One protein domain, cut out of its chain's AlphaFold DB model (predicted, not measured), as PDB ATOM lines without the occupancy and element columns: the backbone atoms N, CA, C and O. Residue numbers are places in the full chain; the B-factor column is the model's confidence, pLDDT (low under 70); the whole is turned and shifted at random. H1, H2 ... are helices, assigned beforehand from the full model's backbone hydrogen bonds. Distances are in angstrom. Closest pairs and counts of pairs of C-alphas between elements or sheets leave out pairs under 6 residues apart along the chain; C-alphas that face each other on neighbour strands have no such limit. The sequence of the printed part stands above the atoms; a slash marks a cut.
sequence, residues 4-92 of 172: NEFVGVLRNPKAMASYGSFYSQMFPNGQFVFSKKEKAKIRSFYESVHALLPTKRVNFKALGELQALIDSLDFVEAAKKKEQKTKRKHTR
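AT A GLANCE: This is residues 4 to 92 of the 172 residues of an uncharacterized protein of Vibrio splendidus (UniProt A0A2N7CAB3). The longest helix, H6, leads away from a helical body, and residues 86 to 92 stick out. In that body H4 and H5 lie side by side as a helical hairpin, and the short helices H1, H2 and H3 gather next to it. The printed part has 89 residues with six named helices, H1 to H6 in order, and no named strand; the class is all helix. It is only just compact, close to loose, with a radius of gyration of the C-alphas of 14.2 A, and elongated, spanning 48 by 24 by 21 A.

HOW THE PARTS SIT: H6, residues 75 to 90, touches no helix. H5, residues 60 to 71, and H4, residues 36 to 50, form a hairpin: they touch at a shallow tilt of 12 degrees, opposite ways, closest at the C-alphas of Val 49 and Ala 62, 6.7 A. H3, residues 19 to 26, only just touches residues 43 to 46 of H4, with 3 pairs of C-alphas within 8 A, the closest those of Tyr 19 and Tyr 46, 6.8 A; their lines are about perpendicular at 82 degrees. H1, residues 4 to 11, touches H3 at a shallow tilt of 30 degrees, opposite ways, closest at the C-alphas of Phe 6 and Met 26, 6.1 A. H2, residues 13 to 16, touches H3 only at the corner, closest at the C-alphas of Ala 15 and Phe 22, 4.7 A. In H1, H3, H4, H5 and H6 every O i to N i+4 pair is within hydrogen-bond range; H2 is too short for one, and its 1 O i to N i+3 pair is within range.

IN THESE COORDINATES: H1 begins at C-alpha 4 (232.650, 220.400, 391.105). H4 is 20.5 A long, H5 16.5 A and H6 23.6 A, ending at C-alpha 90 (244.201, 248.681, 372.406).

THE WHOLE: The C-alphas farthest apart, of Thr 55 and Thr 91, are 47.8 A apart. The printed part has no cut and no long link. Residues 85 to 86 and 88 to 92 have pLDDT under 70.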
ATOM      1  N   ASN A   4     231.547 221.015 390.371       85.31
ATOM      2  CA  ASN A   4     232.650 220.400 391.105       85.31
ATOM      3  C   ASN A   4     233.871 221.322 391.255       85.31
ATOM      4  O   ASN A   4     234.496 221.329 392.319       85.31
ATOM      5  N   GLU A   5     234.188 222.135 390.242       87.19
ATOM      6  CA  GLU A   5     235.285 223.109 390.311       87.19
ATOM      7  C   GLU A   5     234.983 224.169 391.376       87.19
ATOM      8  O   GLU A   5     235.816 224.460 392.238       87.19
ATOM      9  N   PHE A   6     233.749 224.679 391.385       86.88
ATOM     10  CA  PHE A   6     233.296 225.659 392.368       86.88
ATOM     11  C   PHE A   6     233.314 225.105 393.793       86.88
ATOM     12  O   PHE A   6     233.777 225.786 394.709       86.88
ATOM     13  N   VAL A   7     232.886 223.857 393.993       89.00
ATOM     14  CA  VAL A   7     232.953 223.192 395.304       89.00
ATOM     15  C   VAL A   7     234.398 223.070 395.793       89.00
ATOM     16  O   VAL A   7     234.659 223.276 396.982       89.00
ATOM     17  N   GLY A   8     235.352 222.803 394.895       88.75
ATOM     18  CA  GLY A   8     236.781 222.814 395.214       88.75
ATOM     19  C   GLY A   8     237.254 224.161 395.774       88.75
ATOM     20  O   GLY A   8     237.971 224.201 396.776       88.75
ATOM     21  N   VAL A   9     236.776 225.268 395.197       89.75
ATOM     22  CA  VAL A   9     237.062 226.630 395.680       89.75
ATOM     23  C   VAL A   9     236.455 226.871 397.067       89.75
ATOM     24  O   VAL A   9     237.129 227.426 397.934       89.75
ATOM     25  N   LEU A  10     235.220 226.413 397.323       88.88
ATOM     26  CA  LEU A  10     234.565 226.577 398.633       88.88
ATOM     27  C   LEU A  10     235.314 225.858 399.768       88.88
ATOM     28  O   LEU A  10     235.345 226.349 400.900       88.88
ATOM     29  N   ARG A  11     235.925 224.705 399.468       88.75
ATOM     30  CA  ARG A  11     236.721 223.921 400.427       88.75
ATOM     31  C   ARG A  11     238.072 224.557 400.736       88.75
ATOM     32  O   ARG A  11     238.630 224.306 401.800       88.75
ATOM     33  N   ASN A  12     238.607 225.373 399.830       90.31
ATOM     34  CA  ASN A  12     239.933 225.949 399.984       90.31
ATOM     35  C   ASN A  12     239.903 227.174 400.928       90.31
ATOM     36  O   ASN A  12     239.339 228.218 400.580       90.31
ATOM     37  N   PRO A  13     240.554 227.116 402.107       87.56
ATOM     38  CA  PRO A  13     240.561 228.235 403.045       87.56
ATOM     39  C   PRO A  13     241.284 229.461 402.480       87.56
ATOM     40  O   PRO A  13     240.868 230.585 402.755       87.56
ATOM     41  N   LYS A  14     242.315 229.264 401.645       90.81
ATOM     42  CA  LYS A  14     243.055 230.365 401.008       90.81
ATOM     43  C   LYS A  14     242.176 231.126 400.018       90.81
ATOM     44  O   LYS A  14     242.253 232.348 399.967       90.81
ATOM     45  N   ALA A  15     241.323 230.414 399.282       90.56
ATOM     46  CA  ALA A  15     240.364 231.015 398.359       90.56
ATOM     47  C   ALA A  15     239.359 231.903 399.090       90.56
ATOM     48  O   ALA A  15     239.038 233.002 398.661       90.56
ATOM     49  N   MET A  16     238.881 231.422 400.233       91.38
ATOM     50  CA  MET A  16     237.846 232.097 401.006       91.38
ATOM     51  C   MET A  16     238.364 233.216 401.912       91.38
ATOM     52  O   MET A  16     237.550 233.955 402.456       91.38
ATOM     53  N   ALA A  17     239.682 233.390 402.045       91.44
ATOM     54  CA  ALA A  17     240.286 234.399 402.920       91.44
ATOM     55  C   ALA A  17     239.888 235.844 402.568       91.44
ATOM     56  O   ALA A  17     239.871 236.715 403.431       91.44
ATOM     57  N   SER A  18     239.578 236.121 401.299       94.94
ATOM     58  CA  SER A  18     239.037 237.413 400.876       94.94
ATOM     59  C   SER A  18     238.115 237.246 399.675       94.94
ATOM     60  O   SER A  18     238.331 236.369 398.840       94.94
ATOM     61  N   TYR A  19     237.148 238.154 399.523       93.69
ATOM     62  CA  TYR A  19     236.270 238.180 398.350       93.69
ATOM     63  C   TYR A  19     237.058 238.226 397.030       93.69
ATOM     64  O   TYR A  19     236.680 237.596 396.048       93.69
ATOM     65  N   GLY A  20     238.171 238.968 397.003       92.19
ATOM     66  CA  GLY A  20     239.023 239.069 395.820       92.19
ATOM     67  C   GLY A  20     239.664 237.735 395.438       92.19
ATOM     68  O   GLY A  20     239.665 237.385 394.260       92.19
ATOM     69  N   SER A  21     240.163 236.984 396.428       92.81
ATOM     70  CA  SER A  21     240.731 235.648 396.214       92.81
ATOM     71  C   SER A  21     239.662 234.630 395.815       92.81
ATOM     72  O   SER A  21     239.864 233.853 394.886       92.81
ATOM     73  N   PHE A  22     238.490 234.700 396.446       93.94
ATOM     74  CA  PHE A  22     237.353 233.849 396.114       93.94
ATOM     75  C   PHE A  22     236.939 234.060 394.660       93.94
ATOM     76  O   PHE A  22     236.841 233.111 393.887       93.94
ATOM     77  N   TYR A  23     236.766 235.321 394.267       92.75
ATOM     78  CA  TYR A  23     236.346 235.682 392.924       92.75
ATOM     79  C   TYR A  23     237.384 235.295 391.864       92.75
ATOM     80  O   TYR A  23     237.011 234.837 390.786       92.75
ATOM     81  N   SER A  24     238.680 235.466 392.147       91.38
ATOM     82  CA  SER A  24     239.734 235.102 391.196       91.38
ATOM     83  C   SER A  24     239.876 233.593 391.016       91.38
ATOM     84  O   SER A  24     240.184 233.161 389.909       91.38
ATOM     85  N   GLN A  25     239.628 232.800 392.063       91.31
ATOM     86  CA  GLN A  25     239.647 231.339 391.974       91.31
ATOM     87  C   GLN A  25     238.366 230.761 391.369       91.31
ATOM     88  O   GLN A  25     238.449 229.807 390.606       91.31
ATOM     89  N   MET A  26     237.197 231.348 391.650       88.44
ATOM     90  CA  MET A  26     235.941 230.972 390.988       88.44
ATOM     91  C   MET A  26     235.958 231.293 389.492       88.44
ATOM     92  O   MET A  26     235.452 230.525 388.684       88.44
ATOM     93  N   PHE A  27     236.525 232.440 389.118       89.56
ATOM     94  CA  PHE A  27     236.548 232.915 387.736       89.56
ATOM     95  C   PHE A  27     237.993 233.173 387.290       89.56
ATOM     96  O   PHE A  27     238.409 234.336 387.161       89.56
ATOM     97  N   PRO A  28     238.777 232.102 387.049       84.69
ATOM     98  CA  PRO A  28     240.180 232.220 386.692       84.69
ATOM     99  C   PRO A  28     240.380 233.071 385.434       84.69
ATOM    100  O   PRO A  28     239.536 233.150 384.534       84.69
ATOM    101  N   ASN A  29     241.524 233.756 385.378       79.00
ATOM    102  CA  ASN A  29     241.973 234.553 384.229       79.00
ATOM    103  C   ASN A  29     241.016 235.679 383.798       79.00
ATOM    104  O   ASN A  29     241.061 236.149 382.650       79.00
ATOM    105  N   GLY A  30     240.119 236.102 384.701       77.31
ATOM    106  CA  GLY A  30     239.100 237.108 384.414       77.31
ATOM    107  C   GLY A  30     238.339 236.780 383.131       77.31
ATOM    108  O   GLY A  30     238.156 237.661 382.290       77.31
ATOM    109  N   GLN A  31     238.020 235.499 382.907       80.38
ATOM    110  CA  GLN A  31     237.284 235.026 381.728       80.38
ATOM    111  C   GLN A  31     235.936 235.728 381.572       80.38
ATOM    112  O   GLN A  31     235.538 236.047 380.453       80.38
ATOM    113  N   PHE A  32     235.304 236.074 382.689       87.25
ATOM    114  CA  PHE A  32     233.983 236.673 382.709       87.25
ATOM    115  C   PHE A  32     234.025 238.080 383.298       87.25
ATOM    116  O   PHE A  32     234.615 238.334 384.352       87.25
ATOM    117  N   VAL A  33     233.380 239.022 382.611       88.56
ATOM    118  CA  VAL A  33     233.167 240.380 383.112       88.56
ATOM    119  C   VAL A  33     231.685 240.563 383.401       88.56
ATOM    120  O   VAL A  33     230.930 241.062 382.571       88.56
ATOM    121  N   PHE A  34     231.299 240.199 384.619       91.31
ATOM    122  CA  PHE A  34     229.928 240.355 385.094       91.31
ATOM    123  C   PHE A  34     229.536 241.826 385.306       91.31
ATOM    124  O   PHE A  34     230.372 242.700 385.594       91.31
ATOM    125  N   SER A  35     228.241 242.090 385.172       92.00
ATOM    126  CA  SER A  35     227.582 243.354 385.491       92.00
ATOM    127  C   SER A  35     227.651 243.673 386.990       92.00
ATOM    128  O   SER A  35     227.999 242.839 387.824       92.00
ATOM    129  N   LYS A  36     227.306 244.914 387.364       93.06
ATOM    130  CA  LYS A  36     227.267 245.315 388.782       93.06
ATOM    131  C   LYS A  36     226.261 244.485 389.591       93.06
ATOM    132  O   LYS A  36     226.565 244.133 390.723       93.06
ATOM    133  N   LYS A  37     225.104 244.160 389.002       93.62
ATOM    134  CA  LYS A  37     224.041 243.381 389.656       93.62
ATOM    135  C   LYS A  37     224.494 241.947 389.932       93.62
ATOM    136  O   LYS A  37     224.368 241.468 391.049       93.62
ATOM    137  N   GLU A  38     225.096 241.296 388.943       92.69
ATOM    138  CA  GLU A  38     225.640 239.939 389.086       92.69
ATOM    139  C   GLU A  38     226.781 239.890 390.106       92.69
ATOM    140  O   GLU A  38     226.810 239.018 390.967       92.69
ATOM    141  N   LYS A  39     227.681 240.879 390.090       93.25
ATOM    142  CA  LYS A  39     228.734 240.987 391.110       93.25
ATOM    143  C   LYS A  39     228.180 241.164 392.520       93.25
ATOM    144  O   LYS A  39     228.784 240.655 393.457       93.25
ATOM    145  N   ALA A  40     227.062 241.872 392.675       94.06
ATOM    146  CA  ALA A  40     226.398 241.995 393.966       94.06
ATOM    147  C   ALA A  40     225.864 240.638 394.450       94.06
ATOM    148  O   ALA A  40     226.097 240.296 395.602       94.06
ATOM    149  N   LYS A  41     225.264 239.829 393.562       93.94
ATOM    150  CA  LYS A  41     224.826 238.456 393.883       93.94
ATOM    151  C   LYS A  41     225.993 237.542 394.277       93.94
ATOM    152  O   LYS A  41     225.910 236.807 395.254       93.94
ATOM    153  N   ILE A  42     227.103 237.613 393.542       93.94
ATOM    154  CA  ILE A  42     228.321 236.846 393.858       93.94
ATOM    155  C   ILE A  42     228.888 237.264 395.216       93.94
ATOM    156  O   ILE A  42     229.334 236.418 395.988       93.94
ATOM    157  N   ARG A  43     228.842 238.561 395.537       94.94
ATOM    158  CA  ARG A  43     229.257 239.066 396.846       94.94
ATOM    159  C   ARG A  43     228.327 238.605 397.969       94.94
ATOM    160  O   ARG A  43     228.842 238.141 398.978       94.94
ATOM    161  N   SER A  44     227.008 238.671 397.795       93.94
ATOM    162  CA  SER A  44     226.070 238.207 398.827       93.94
ATOM    163  C   SER A  44     226.211 236.709 399.096       93.94
ATOM    164  O   SER A  44     226.176 236.289 400.247       93.94
ATOM    165  N   PHE A  45     226.438 235.909 398.049       93.94
ATOM    166  CA  PHE A  45     226.743 234.484 398.195       93.94
ATOM    167  C   PHE A  45     228.074 234.251 398.926       93.94
ATOM    168  O   PHE A  45     228.164 233.421 399.823       93.94
ATOM    169  N   TYR A  46     229.121 235.006 398.584       94.31
ATOM    170  CA  TYR A  46     230.385 234.919 399.314       94.31
ATOM    171  C   TYR A  46     230.193 235.217 400.803       94.31
ATOM    172  O   TYR A  46     230.705 234.480 401.633       94.31
ATOM    173  N   GLU A  47     229.442 236.261 401.147       92.62
ATOM    174  CA  GLU A  47     229.178 236.629 402.539       92.62
ATOM    175  C   GLU A  47     228.389 235.536 403.280       92.62
ATOM    176  O   GLU A  47     228.745 235.207 404.415       92.62
ATOM    177  N   SER A  48     227.396 234.908 402.631       90.88
ATOM    178  CA  SER A  48     226.626 233.807 403.232       90.88
ATOM    179  C   SER A  48     227.501 232.588 403.532       90.88
ATOM    180  O   SER A  48     227.422 232.024 404.625       90.88
ATOM    181  N   VAL A  49     228.391 232.212 402.610       90.75
ATOM    182  CA  VAL A  49     229.294 231.065 402.797       90.75
ATOM    183  C   VAL A  49     230.466 231.400 403.720       90.75
ATOM    184  O   VAL A  49     230.905 230.551 404.496       90.75
ATOM    185  N   HIS A  50     230.980 232.628 403.678       89.56
ATOM    186  CA  HIS A  50     232.104 233.060 404.505       89.56
ATOM    187  C   HIS A  50     231.744 233.114 405.994       89.56
ATOM    188  O   HIS A  50     232.596 232.827 406.834       89.56
ATOM    189  N   ALA A  51     230.482 233.414 406.319       88.69
ATOM    190  CA  ALA A  51     229.965 233.348 407.684       88.69
ATOM    191  C   ALA A  51     229.995 231.922 408.275       88.69
ATOM    192  O   ALA A  51     229.946 231.753 409.494       88.69
ATOM    193  N   LEU A  52     230.090 230.886 407.433       87.12
ATOM    194  CA  LEU A  52     230.155 229.497 407.870       87.12
ATOM    195  C   LEU A  52     231.593 229.066 408.189       87.12
ATOM    196  O   LEU A  52     232.564 229.405 407.501       87.12
ATOM    197  N   LEU A  53     231.706 228.211 409.209       83.88
ATOM    198  CA  LEU A  53     232.946 227.513 409.549       83.88
ATOM    199  C   LEU A  53     233.481 226.742 408.328       83.88
ATOM    200  O   LEU A  53     232.679 226.126 407.626       83.88
ATOM    201  N   PRO A  54     234.810 226.688 408.100       79.44
ATOM    202  CA  PRO A  54     235.411 226.026 406.937       79.44
ATOM    203  C   PRO A  54     234.923 224.592 406.691       79.44
ATOM    204  O   PRO A  54     234.673 224.212 405.552       79.44
ATOM    205  N   THR A  55     234.710 223.826 407.761       81.19
ATOM    206  CA  THR A  55     234.188 222.450 407.731       81.19
ATOM    207  C   THR A  55     232.729 222.344 407.287       81.19
ATOM    208  O   THR A  55     232.320 221.300 406.795       81.19
ATOM    209  N   LYS A  56     231.946 223.419 407.426       82.69
ATOM    210  CA  LYS A  56     230.511 223.491 407.100       82.69
ATOM    211  C   LYS A  56     230.219 224.334 405.853       82.69
ATOM    212  O   LYS A  56     229.065 224.655 405.590       82.69
ATOM    213  N   ARG A  57     231.237 224.728 405.079       81.00
ATOM    214  CA  ARG A  57     231.045 225.546 403.865       81.00
ATOM    215  C   ARG A  57     230.370 224.784 402.729       81.00
ATOM    216  O   ARG A  57     229.696 225.391 401.906       81.00
ATOM    217  N   VAL A  58     230.521 223.462 402.696       81.94
ATOM    218  CA  VAL A  58     229.883 222.592 401.699       81.94
ATOM    219  C   VAL A  58     228.672 221.919 402.336       81.94
ATOM    220  O   VAL A  58     228.714 220.751 402.705       81.94
ATOM    221  N   ASN A  59     227.600 222.690 402.495       85.88
ATOM    222  CA  ASN A  59     226.298 222.196 402.944       85.88
ATOM    223  C   ASN A  59     225.315 222.163 401.769       85.88
ATOM    224  O   ASN A  59     225.434 222.972 400.850       85.88
ATOM    225  N   PHE A  60     224.283 221.316 401.843       83.38
ATOM    226  CA  PHE A  60     223.209 221.263 400.837       83.38
ATOM    227  C   PHE A  60     222.598 222.638 400.541       83.38
ATOM    228  O   PHE A  60     222.364 222.973 399.385       83.38
ATOM    229  N   LYS A  61     222.422 223.476 401.572       85.50
ATOM    230  CA  LYS A  61     221.930 224.850 401.412       85.50
ATOM    231  C   LYS A  61     222.882 225.724 400.586       85.50
ATOM    232  O   LYS A  61     222.441 226.387 399.657       85.50
ATOM    233  N   ALA A  62     224.181 225.682 400.883       85.62
ATOM    234  CA  ALA A  62     225.188 226.446 400.146       85.62
ATOM    235  C   ALA A  62     225.320 225.963 398.693       85.62
ATOM    236  O   ALA A  62     225.527 226.770 397.795       85.62
ATOM    237  N   LEU A  63     225.157 224.659 398.447       86.62
ATOM    238  CA  LEU A  63     225.135 224.092 397.097       86.62
ATOM    239  C   LEU A  63     223.885 224.510 396.314       86.62
ATOM    240  O   LEU A  63     223.996 224.836 395.138       86.62
ATOM    241  N   GLY A  64     222.718 224.563 396.962       86.62
ATOM    242  CA  GLY A  64     221.496 225.086 396.347       86.62
ATOM    243  C   GLY A  64     221.605 226.574 396.007       86.62
ATOM    244  O   GLY A  64     221.256 226.984 394.903       86.62
ATOM    245  N   GLU A  65     222.157 227.381 396.919       88.31
ATOM    246  CA  GLU A  65     222.442 228.802 396.670       88.31
ATOM    247  C   GLU A  65     223.469 228.990 395.543       88.31
ATOM    248  O   GLU A  65     223.312 229.882 394.711       88.31
ATOM    249  N   LEU A  66     224.490 228.129 395.478       89.19
ATOM    250  CA  LEU A  66     225.477 228.124 394.400       89.19
ATOM    251  C   LEU A  66     224.831 227.792 393.051       89.19
ATOM    252  O   LEU A  66     225.101 228.480 392.071       89.19
ATOM    253  N   GLN A  67     223.970 226.774 393.005       89.75
ATOM    254  CA  GLN A  67     223.257 226.387 391.790       89.75
ATOM    255  C   GLN A  67     222.374 227.535 391.291       89.75
ATOM    256  O   GLN A  67     222.513 227.973 390.153       89.75
ATOM    257  N   ALA A  68     221.555 228.105 392.178       90.12
ATOM    258  CA  ALA A  68     220.711 229.252 391.854       90.12
ATOM    259  C   ALA A  68     221.534 230.467 391.390       90.12
ATOM    260  O   ALA A  68     221.109 231.225 390.514       90.12
ATOM    261  N   LEU A  69     222.725 230.664 391.962       91.38
ATOM    262  CA  LEU A  69     223.643 231.704 391.525       91.38
ATOM    263  C   LEU A  69     224.136 231.444 390.102       91.38
ATOM    264  O   LEU A  69     224.032 232.358 389.286       91.38
ATOM    265  N   ILE A  70     224.632 230.238 389.814       89.31
ATOM    266  CA  ILE A  70     225.140 229.841 388.492       89.31
ATOM    267  C   ILE A  70     224.053 230.023 387.432       89.31
ATOM    268  O   ILE A  70     224.312 230.668 386.420       89.31
ATOM    269  N   ASP A  71     222.833 229.565 387.705       90.19
ATOM    270  CA  ASP A  71     221.707 229.676 386.772       90.19
ATOM    271  C   ASP A  71     221.305 231.138 386.512       90.19
ATOM    272  O   ASP A  71     220.785 231.484 385.454       90.19
ATOM    273  N   SER A  72     221.571 232.031 387.470       90.56
ATOM    274  CA  SER A  72     221.260 233.456 387.344       90.56
ATOM    275  C   SER A  72     222.344 234.294 386.654       90.56
ATOM    276  O   SER A  72     222.121 235.493 386.441       90.56
ATOM    277  N   LEU A  73     223.520 233.717 386.384       89.75
ATOM    278  CA  LEU A  73     224.648 234.400 385.751       89.75
ATOM    279  C   LEU A  73     224.617 234.207 384.236       89.75
ATOM    280  O   LEU A  73     224.577 233.085 383.740       89.75
ATOM    281  N   ASP A  74     224.743 235.304 383.489       88.62
ATOM    282  CA  ASP A  74     224.855 235.230 382.034       88.62
ATOM    283  C   ASP A  74     226.328 235.154 381.603       88.62
ATOM    284  O   ASP A  74     227.025 236.159 381.399       88.62
ATOM    285  N   PHE A  75     226.825 233.925 381.465       86.75
ATOM    286  CA  PHE A  75     228.198 233.660 381.030       86.75
ATOM    287  C   PHE A  75     228.463 234.101 379.583       86.75
ATOM    288  O   PHE A  75     229.587 234.511 379.266       86.75
ATOM    289  N   VAL A  76     227.448 234.071 378.711       85.88
ATOM    290  CA  VAL A  76     227.580 234.423 377.290       85.88
ATOM    291  C   VAL A  76     227.795 235.927 377.146       85.88
ATOM    292  O   VAL A  76     228.732 236.375 376.475       85.88
ATOM    293  N   GLU A  77     226.979 236.733 377.822       85.69
ATOM    294  CA  GLU A  77     227.172 238.180 377.858       85.69
ATOM    295  C   GLU A  77     228.469 238.580 378.565       85.69
ATOM    296  O   GLU A  77     229.166 239.504 378.124       85.69
ATOM    297  N   ALA A  78     228.804 237.912 379.671       84.88
ATOM    298  CA  ALA A  78     229.993 238.230 380.449       84.88
ATOM    299  C   ALA A  78     231.291 237.971 379.663       84.88
ATOM    300  O   ALA A  78     232.242 238.755 379.792       84.88
ATOM    301  N   ALA A  79     231.322 236.935 378.819       86.31
ATOM    302  CA  ALA A  79     232.428 236.663 377.901       86.31
ATOM    303  C   ALA A  79     232.533 237.742 376.804       86.31
ATOM    304  O   ALA A  79     233.596 238.342 376.621       86.31
ATOM    305  N   LYS A  80     231.416 238.104 376.153       85.44
ATOM    306  CA  LYS A  80     231.381 239.174 375.129       85.44
ATOM    307  C   LYS A  80     231.856 240.528 375.675       85.44
ATOM    308  O   LYS A  80     232.606 241.259 375.020       85.44
ATOM    309  N   LYS A  81     231.479 240.875 376.913       80.81
ATOM    310  CA  LYS A  81     231.916 242.114 377.591       80.81
ATOM    311  C   LYS A  81     233.433 242.157 377.818       80.81
ATOM    312  O   LYS A  81     234.013 243.250 377.815       80.81
ATOM    313  N   LYS A  82     234.095 241.008 378.000       80.12
ATOM    314  CA  LYS A  82     235.561 240.928 378.101       80.12
ATOM    315  C   LYS A  82     236.218 241.323 376.784       80.12
ATOM    316  O   LYS A  82     237.076 242.207 376.789       80.12
ATOM    317  N   GLU A  83     235.775 240.737 375.675       75.69
ATOM    318  CA  GLU A  83     236.314 241.035 374.344       75.69
ATOM    319  C   GLU A  83     236.148 242.508 373.964       75.69
ATOM    320  O   GLU A  83     237.056 243.139 373.423       75.69
ATOM    321  N   GLN A  84     235.005 243.110 374.297       74.88
ATOM    322  CA  GLN A  84     234.810 244.540 374.066       74.88
ATOM    323  C   GLN A  84     235.780 245.399 374.891       74.88
ATOM    324  O   GLN A  84     236.277 246.421 374.410       74.88
ATOM    325  N   LYS A  85     236.079 245.009 376.138       69.94
ATOM    326  CA  LYS A  85     237.029 245.740 376.990       69.94
ATOM    327  C   LYS A  85     238.473 245.605 376.518       69.94
ATOM    328  O   LYS A  85     239.202 246.592 376.609       69.94
ATOM    329  N   THR A  86     238.894 244.437 376.034       68.25
ATOM    330  CA  THR A  86     240.246 244.256 375.484       68.25
ATOM    331  C   THR A  86     240.417 245.074 374.205       68.25
ATOM    332  O   THR A  86     241.357 245.864 374.123       68.25
ATOM    333  N   LYS A  87     239.441 245.038 373.287       71.31
ATOM    334  CA  LYS A  87     239.428 245.876 372.071       71.31
ATOM    335  C   LYS A  87     239.527 247.376 372.390       71.31
ATOM    336  O   LYS A  87     240.337 248.087 371.801       71.31
ATOM    337  N   ARG A  88     238.781 247.863 373.392       62.88
ATOM    338  CA  ARG A  88     238.834 249.273 373.839       62.88
ATOM    339  C   ARG A  88     240.142 249.672 374.530       62.88
ATOM    340  O   ARG A  88     240.433 250.864 374.608       62.88
ATOM    341  N   LYS A  89     240.914 248.732 375.085       59.62
ATOM    342  CA  LYS A  89     242.229 249.038 375.678       59.62
ATOM    343  C   LYS A  89     243.284 249.276 374.602       59.62
ATOM    344  O   LYS A  89     244.063 250.207 374.755       59.62
ATOM    345  N   HIS A  90     243.257 248.509 373.514       59.38
ATOM    346  CA  HIS A  90     244.201 248.681 372.406       59.38
ATOM    347  C   HIS A  90     243.978 249.978 371.615       59.38
ATOM    348  O   HIS A  90     244.931 250.549 371.102       59.38
ATOM    349  N   THR A  91     242.751 250.505 371.574       58.81
ATOM    350  CA  THR A  91     242.446 251.766 370.870       58.81
ATOM    351  C   THR A  91     242.599 253.021 371.733       58.81
ATOM    352  O   THR A  91     242.536 254.144 371.225       58.81
ATOM    353  N   ARG A  92     242.821 252.879 373.046       59.47
ATOM    354  CA  ARG A  92     243.027 254.024 373.939       59.47
ATOM    355  C   ARG A  92     244.456 254.533 373.803       59.47
ATOM    356  O   ARG A  92     245.354 254.064 374.497       59.47
TER     357      ARG A  92